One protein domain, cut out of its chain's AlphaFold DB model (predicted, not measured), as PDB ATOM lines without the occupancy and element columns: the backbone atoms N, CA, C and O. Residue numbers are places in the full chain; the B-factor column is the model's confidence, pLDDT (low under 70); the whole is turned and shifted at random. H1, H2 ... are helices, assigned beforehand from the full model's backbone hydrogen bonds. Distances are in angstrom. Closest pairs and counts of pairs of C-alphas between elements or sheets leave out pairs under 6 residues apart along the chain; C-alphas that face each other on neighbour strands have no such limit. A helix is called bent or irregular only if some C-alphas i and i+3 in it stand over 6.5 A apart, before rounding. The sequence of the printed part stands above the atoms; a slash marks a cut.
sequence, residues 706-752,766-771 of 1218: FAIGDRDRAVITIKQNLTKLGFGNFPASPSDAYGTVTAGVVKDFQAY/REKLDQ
ATOM      1  N   PHE A 706      42.038 -25.481   5.069       90.50
ATOM      2  CA  PHE A 706      42.895 -25.483   6.252       90.50
ATOM      3  C   PHE A 706      44.367 -25.697   5.896       90.50
ATOM      4  O   PHE A 706      44.735 -26.663   5.226       90.50
ATOM      5  N   ALA A 707      45.223 -24.817   6.404       89.56
ATOM      6  CA  ALA A 707      46.668 -24.842   6.240       89.56
ATOM      7  C   ALA A 707      47.388 -24.604   7.581       89.56
ATOM      8  O   ALA A 707      46.781 -24.410   8.636       89.56
ATOM      9  N   ILE A 708      48.725 -24.658   7.569       87.06
ATOM     10  CA  ILE A 708      49.531 -24.473   8.786       87.06
ATOM     11  C   ILE A 708      49.233 -23.111   9.425       87.06
ATOM     12  O   ILE A 708      49.517 -22.072   8.838       87.06
ATOM     13  N   GLY A 709      48.775 -23.136  10.677       84.69
ATOM     14  CA  GLY A 709      48.453 -21.940  11.461       84.69
ATOM     15  C   GLY A 709      46.968 -21.808  11.789       84.69
ATOM     16  O   GLY A 709      46.640 -21.158  12.784       84.69
ATOM     17  N   ASP A 710      46.102 -22.488  11.037       89.12
ATOM     18  CA  ASP A 710      44.658 -22.436  11.244       89.12
ATOM     19  C   ASP A 710      44.221 -23.183  12.512       89.12
ATOM     20  O   ASP A 710      44.871 -24.130  12.983       89.12
ATOM     21  N   ARG A 711      43.097 -22.743  13.084       90.81
ATOM     22  CA  ARG A 711      42.427 -23.384  14.220       90.81
ATOM     23  C   ARG A 711      40.931 -23.432  13.978       90.81
ATOM     24  O   ARG A 711      40.294 -22.387  13.956       90.81
ATOM     25  N   ASP A 712      40.395 -24.640  13.860       91.50
ATOM     26  CA  ASP A 712      38.972 -24.862  13.636       91.50
ATOM     27  C   ASP A 712      38.541 -26.243  14.152       91.50
ATOM     28  O   ASP A 712      39.318 -27.203  14.141       91.50
ATOM     29  N   ARG A 713      37.288 -26.375  14.603       90.06
ATOM     30  CA  ARG A 713      36.753 -27.669  15.052       90.06
ATOM     31  C   ARG A 713      36.703 -28.697  13.924       90.06
ATOM     32  O   ARG A 713      36.913 -29.873  14.206       90.06
ATOM     33  N   ALA A 714      36.505 -28.285  12.673       90.56
ATOM     34  CA  ALA A 714      36.528 -29.172  11.512       90.56
ATOM     35  C   ALA A 714      37.876 -29.903  11.361       90.56
ATOM     36  O   ALA A 714      37.913 -31.059  10.941       90.56
ATOM     37  N   VAL A 715      38.984 -29.301  11.815       93.31
ATOM     38  CA  VAL A 715      40.316 -29.937  11.818       93.31
ATOM     39  C   VAL A 715      40.351 -31.196  12.695       93.31
ATOM     40  O   VAL A 715      41.120 -32.120  12.419       93.31
ATOM     41  N   ILE A 716      39.514 -31.273  13.734       92.62
ATOM     42  CA  ILE A 716      39.368 -32.478  14.565       92.62
ATOM     43  C   ILE A 716      38.799 -33.615  13.715       92.62
ATOM     44  O   ILE A 716      39.390 -34.697  13.678       92.62
ATOM     45  N   THR A 717      37.711 -33.347  12.991       91.75
ATOM     46  CA  THR A 717      37.055 -34.309  12.096       91.75
ATOM     47  C   THR A 717      38.004 -34.765  10.989       91.75
ATOM     48  O   THR A 717      38.151 -35.966  10.773       91.75
ATOM     49  N   ILE A 718      38.746 -33.841  10.366       93.44
ATOM     50  CA  ILE A 718      39.752 -34.159   9.337       93.44
ATOM     51  C   ILE A 718      40.790 -35.149   9.882       93.44
ATOM     52  O   ILE A 718      41.056 -36.182   9.271       93.44
ATOM     53  N   LYS A 719      41.352 -34.888  11.069       95.12
ATOM     54  CA  LYS A 719      42.338 -35.783  11.699       95.12
ATOM     55  C   LYS A 719      41.757 -37.155  12.039       95.12
ATOM     56  O   LYS A 719      42.452 -38.162  11.894       95.12
ATOM     57  N   GLN A 720      40.510 -37.206  12.502       92.00
ATOM     58  CA  GLN A 720      39.820 -38.461  12.805       92.00
ATOM     59  C   GLN A 720      39.569 -39.280  11.536       92.00
ATOM     60  O   GLN A 720      39.886 -40.468  11.515       92.00
ATOM     61  N   ASN A 721      39.091 -38.642  10.468       92.12
ATOM     62  CA  ASN A 721      38.864 -39.269   9.169       92.12
ATOM     63  C   ASN A 721      40.168 -39.781   8.554       92.12
ATOM     64  O   ASN A 721      40.245 -40.950   8.181       92.12
ATOM     65  N   LEU A 722      41.228 -38.966   8.550       92.50
ATOM     66  CA  LEU A 722      42.557 -39.401   8.119       92.50
ATOM     67  C   LEU A 722      43.017 -40.625   8.920       92.50
ATOM     68  O   LEU A 722      43.367 -41.638   8.318       92.50
ATOM     69  N   THR A 723      42.907 -40.596  10.255       89.56
ATOM     70  CA  THR A 723      43.275 -41.743  11.111       89.56
ATOM     71  C   THR A 723      42.439 -42.982  10.791       89.56
ATOM     72  O   THR A 723      42.977 -44.085  10.744       89.56
ATOM     73  N   LYS A 724      41.136 -42.820  10.524       85.56
ATOM     74  CA  LYS A 724      40.221 -43.911  10.146       85.56
ATOM     75  C   LYS A 724      40.625 -44.560   8.824       85.56
ATOM     76  O   LYS A 724      40.567 -45.780   8.705       85.56
ATOM     77  N   LEU A 725      41.091 -43.762   7.866       87.69
ATOM     78  CA  LEU A 725      41.675 -44.248   6.615       87.69
ATOM     79  C   LEU A 725      43.104 -44.782   6.793       87.69
ATOM     80  O   LEU A 725      43.719 -45.245   5.835       87.69
ATOM     81  N   GLY A 726      43.643 -44.720   8.012       85.31
ATOM     82  CA  GLY A 726      44.969 -45.165   8.425       85.31
ATOM     83  C   GLY A 726      46.052 -44.089   8.342       85.31
ATOM     84  O   GLY A 726      47.200 -44.392   8.652       85.31
ATOM     85  N   PHE A 727      45.759 -42.882   7.851       89.69
ATOM     86  CA  PHE A 727      46.705 -41.770   7.687       89.69
ATOM     87  C   PHE A 727      46.957 -41.041   9.007       89.69
ATOM     88  O   PHE A 727      46.050 -40.503   9.638       89.69
ATOM     89  N   GLY A 728      48.230 -40.984   9.402       87.31
ATOM     90  CA  GLY A 728      48.618 -40.458  10.703       87.31
ATOM     91  C   GLY A 728      48.153 -41.346  11.861       87.31
ATOM     92  O   GLY A 728      47.438 -42.329  11.697       87.31
ATOM     93  N   ASN A 729      48.600 -41.003  13.064       88.88
ATOM     94  CA  ASN A 729      48.155 -41.648  14.298       88.88
ATOM     95  C   ASN A 729      47.807 -40.555  15.306       88.88
ATOM     96  O   ASN A 729      48.535 -40.312  16.274       88.88
ATOM     97  N   PHE A 730      46.756 -39.800  14.994       91.31
ATOM     98  CA  PHE A 730      46.301 -38.734  15.870       91.31
ATOM     99  C   PHE A 730      45.653 -39.338  17.129       91.31
ATOM    100  O   PHE A 730      45.039 -40.404  17.061       91.31
ATOM    101  N   PRO A 731      45.785 -38.692  18.301       87.88
ATOM    102  CA  PRO A 731      45.102 -39.152  19.506       87.88
ATOM    103  C   PRO A 731      43.580 -39.111  19.306       87.88
ATOM    104  O   PRO A 731      43.088 -38.297  18.532       87.88
ATOM    105  N   ALA A 732      42.833 -39.930  20.057       81.62
ATOM    106  CA  ALA A 732      41.369 -40.038  19.946       81.62
ATOM    107  C   ALA A 732      40.623 -38.691  20.082       81.62
ATOM    108  O   ALA A 732      39.560 -38.502  19.491       81.62
ATOM    109  N   SER A 733      41.203 -37.742  20.823       86.88
ATOM    110  CA  SER A 733      40.743 -36.353  20.910       86.88
ATOM    111  C   SER A 733      41.850 -35.415  20.415       86.88
ATOM    112  O   SER A 733      42.643 -34.918  21.223       86.88
ATOM    113  N   PRO A 734      41.982 -35.219  19.092       91.06
ATOM    114  CA  PRO A 734      43.001 -34.338  18.543       91.06
ATOM    115  C   PRO A 734      42.654 -32.862  18.773       91.06
ATOM    116  O   PRO A 734      41.500 -32.503  18.988       91.06
ATOM    117  N   SER A 735      43.663 -31.988  18.725       93.69
ATOM    118  CA  SER A 735      43.449 -30.537  18.781       93.69
ATOM    119  C   SER A 735      42.749 -30.007  17.523       93.69
ATOM    120  O   SER A 735      42.852 -30.603  16.451       93.69
ATOM    121  N   ASP A 736      42.144 -28.830  17.635       94.81
ATOM    122  CA  ASP A 736      41.587 -28.026  16.534       94.81
ATOM    123  C   ASP A 736      42.659 -27.333  15.665       94.81
ATOM    124  O   ASP A 736      42.358 -26.738  14.639       94.81
ATOM    125  N   ALA A 737      43.934 -27.406  16.055       93.88
ATOM    126  CA  ALA A 737      45.017 -26.725  15.350       93.88
ATOM    127  C   ALA A 737      45.530 -27.512  14.133       93.88
ATOM    128  O   ALA A 737      45.950 -28.670  14.264       93.88
ATOM    129  N   TYR A 738      45.608 -26.863  12.976       94.69
ATOM    130  CA  TYR A 738      46.262 -27.387  11.783       94.69
ATOM    131  C   TYR A 738      47.756 -27.028  11.822       94.69
ATOM    132  O   TYR A 738      48.177 -25.911  11.534       94.69
ATOM    133  N   GLY A 739      48.579 -27.972  12.288       93.00
ATOM    134  CA  GLY A 739      50.023 -27.784  12.464       93.00
ATOM    135  C   GLY A 739      50.858 -28.536  11.429       93.00
ATOM    136  O   GLY A 739      50.331 -29.215  10.552       93.00
ATOM    137  N   THR A 740      52.182 -28.494  11.586       92.75
ATOM    138  CA  THR A 740      53.133 -29.191  10.698       92.75
ATOM    139  C   THR A 740      52.901 -30.701  10.622       92.75
ATOM    140  O   THR A 740      53.106 -31.290   9.567       92.75
ATOM    141  N   VAL A 741      52.444 -31.328  11.712       93.44
ATOM    142  CA  VAL A 741      52.089 -32.758  11.728       93.44
ATOM    143  C   VAL A 741      50.836 -33.019  10.891       93.44
ATOM    144  O   VAL A 741      50.844 -33.945  10.090       93.44
ATOM    145  N   THR A 742      49.786 -32.199  11.030       95.69
ATOM    146  CA  THR A 742      48.566 -32.324  10.213       95.69
ATOM    147  C   THR A 742      48.887 -32.158   8.734       95.69
ATOM    148  O   THR A 742      48.542 -33.028   7.945       95.69
ATOM    149  N   ALA A 743      49.634 -31.106   8.389       94.19
ATOM    150  CA  ALA A 743      50.079 -30.853   7.023       94.19
ATOM    151  C   ALA A 743      50.913 -32.017   6.465       94.19
ATOM    152  O   ALA A 743      50.743 -32.398   5.315       94.19
ATOM    153  N   GLY A 744      51.796 -32.610   7.278       94.94
ATOM    154  CA  GLY A 744      52.567 -33.793   6.889       94.94
ATOM    155  C   GLY A 744      51.680 -34.996   6.561       94.94
ATOM    156  O   GLY A 744      51.868 -35.623   5.528       94.94
ATOM    157  N   VAL A 745      50.666 -35.272   7.385       95.88
ATOM    158  CA  VAL A 745      49.728 -36.379   7.131       95.88
ATOM    159  C   VAL A 745      48.839 -36.108   5.913       95.88
ATOM    160  O   VAL A 745      48.552 -37.029   5.154       95.88
ATOM    161  N   VAL A 746      48.430 -34.857   5.691       96.00
ATOM    162  CA  VAL A 746      47.692 -34.476   4.478       96.00
ATOM    163  C   VAL A 746      48.562 -34.635   3.232       96.00
ATOM    164  O   VAL A 746      48.069 -35.145   2.235       96.00
ATOM    165  N   LYS A 747      49.866 -34.332   3.298       94.88
ATOM    166  CA  LYS A 747      50.801 -34.644   2.202       94.88
ATOM    167  C   LYS A 747      50.874 -36.136   1.909       94.88
ATOM    168  O   LYS A 747      50.873 -36.512   0.743       94.88
ATOM    169  N   ASP A 748      50.917 -36.976   2.943       93.56
ATOM    170  CA  ASP A 748      50.917 -38.432   2.759       93.56
ATOM    171  C   ASP A 748      49.622 -38.905   2.076       93.56
ATOM    172  O   ASP A 748      49.668 -39.755   1.188       93.56
ATOM    173  N   PHE A 749      48.474 -38.337   2.464       94.25
ATOM    174  CA  PHE A 749      47.176 -38.602   1.837       94.25
ATOM    175  C   PHE A 749      47.147 -38.159   0.370       94.25
ATOM    176  O   PHE A 749      46.825 -38.961  -0.503       94.25
ATOM    177  N   GLN A 750      47.544 -36.916   0.093       94.56
ATOM    178  CA  GLN A 750      47.603 -36.354  -1.256       94.56
ATOM    179  C   GLN A 750      48.504 -37.190  -2.167       94.56
ATOM    180  O   GLN A 750      48.070 -37.625  -3.229       94.56
ATOM    181  N   ALA A 751      49.722 -37.500  -1.714       91.81
ATOM    182  CA  ALA A 751      50.678 -38.291  -2.479       91.81
ATOM    183  C   ALA A 751      50.157 -39.702  -2.797       91.81
ATOM    184  O   ALA A 751      50.407 -40.211  -3.886       91.81
ATOM    185  N   TYR A 752      49.431 -40.332  -1.867       91.06
ATOM    186  CA  TYR A 752      48.871 -41.667  -2.076       91.06
ATOM    187  C   TYR A 752      47.753 -41.686  -3.129       91.06
ATOM    188  O   TYR A 752      47.677 -42.630  -3.909       91.06
ATOM    189  N   ARG A 766      39.529 -32.423   0.214       91.12
ATOM    190  CA  ARG A 766      38.281 -32.657   0.950       91.12
ATOM    191  C   ARG A 766      37.371 -33.630   0.222       91.12
ATOM    192  O   ARG A 766      37.032 -34.653   0.803       91.12
ATOM    193  N   GLU A 767      37.054 -33.356  -1.039       89.62
ATOM    194  CA  GLU A 767      36.211 -34.221  -1.872       89.62
ATOM    195  C   GLU A 767      36.760 -35.646  -1.901       89.62
ATOM    196  O   GLU A 767      36.027 -36.612  -1.681       89.62
ATOM    197  N   LYS A 768      38.083 -35.790  -2.067       91.88
ATOM    198  CA  LYS A 768      38.715 -37.107  -2.033       91.88
ATOM    199  C   LYS A 768      38.622 -37.759  -0.658       91.88
ATOM    200  O   LYS A 768      38.396 -38.964  -0.578       91.88
ATOM    201  N   LEU A 769      38.826 -37.013   0.429       91.94
ATOM    202  CA  LEU A 769      38.707 -37.564   1.780       91.94
ATOM    203  C   LEU A 769      37.279 -38.051   2.040       91.94
ATOM    204  O   LEU A 769      37.111 -39.176   2.510       91.94
ATOM    205  N   ASP A 770      36.280 -37.243   1.698       89.94
ATOM    206  CA  ASP A 770      34.870 -37.541   1.929       89.94
ATOM    207  C   ASP A 770      34.420 -38.748   1.100       89.94
ATOM    208  O   ASP A 770      33.892 -39.698   1.678       89.94
ATOM    209  N   GLN A 771      34.770 -38.798  -0.193       89.19
ATOM    210  CA  GLN A 771      34.518 -39.947  -1.075       89.19
ATOM    211  C   GLN A 771      35.012 -41.269  -0.463       89.19
ATOM    212  O   GLN A 771      34.312 -42.282  -0.451       89.19
TER     213      GLN A 771
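Overview. This is residues 706 to 752 and 766 to 771 of the 1218 residues of the protein "Peptidase_M14 domain-containing protein" of Salipaludibacillus keqinensis (UniProt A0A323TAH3). Two helices, H1 and H2, pack on each other at a slant, joined by a long loop, and a short third helix, H3, sits close by so that the centres of the three helices make a triangle. The contacts between the helices are few, and the short H3 is near both of the others without clearly touching either. The printed part has 53 residues, with three named helices in the order H1, H2, H3 and no named strand; the class is all helix, with 30 of the 53 printed residues in the helices. The whole is compact, with a radius of gyration of the C-alphas of 10.0 A, and rounded, its C-alphas spanning 24 by 21 by 18 A.

Arrangement. The longest helix by residues is H2, residues 740 to 752. It touches H1, residues 714 to 724, with 4 pairs of C-alphas within 8 A. Their closest C-alphas are those of Lys 719 and Thr 742, 7.3 A apart. The lines of H1 and H2 stand at a steep tilt of 51 degrees and run the same way, with their centres 12.0 A apart. H3, residues 766 to 771, is close to H1 but not clearly touching it, with 2 pairs of C-alphas within 8 A. The closest C-alphas of H1 and H3 are those of Asn 721 and Leu 769, 7.6 A apart. H1 and H3 run the same way at a steep tilt of 43 degrees, and their centres are 11.6 A apart. H2 and H3 are near each other, with no pair of C-alphas within 8 A but 5 pairs within 10 A. In H1, H2 and H3 every O i to N i+4 pair is within hydrogen-bond range.

Along the chain. H2 has 13 residues, from Thr 740 with its C-alpha at (53.133, -29.191, 10.698) to Tyr 752 with its C-alpha at (48.871, -41.667, -2.076), and measures 18.4 A from first to last C-alpha. H1 has 11 residues and measures 15.3 A, beginning at Ala 714 with its C-alpha at (36.528, -29.172, 11.512). H3 has 6 residues and measures 8.5 A, ending at Gln 771 with its C-alpha at (34.518, -39.947, -1.075). None of these helices is bent.

Size, cuts and confidence. The two C-alphas farthest apart are those of Gly 709 and Gln 771, at 26.0 A. The link from H1 to H2 is long, residues 725 to 739, and its C-alphas lie 8 to 13 A from the mean of the C-alphas. The link from H2 to H3 runs across the cut: residues 753 to 765 are not printed, and C-alphas 752 and 766 are 14.2 A apart. The mean pLDDT of the printed part of this model is 91.2, and no printed residue is under 70.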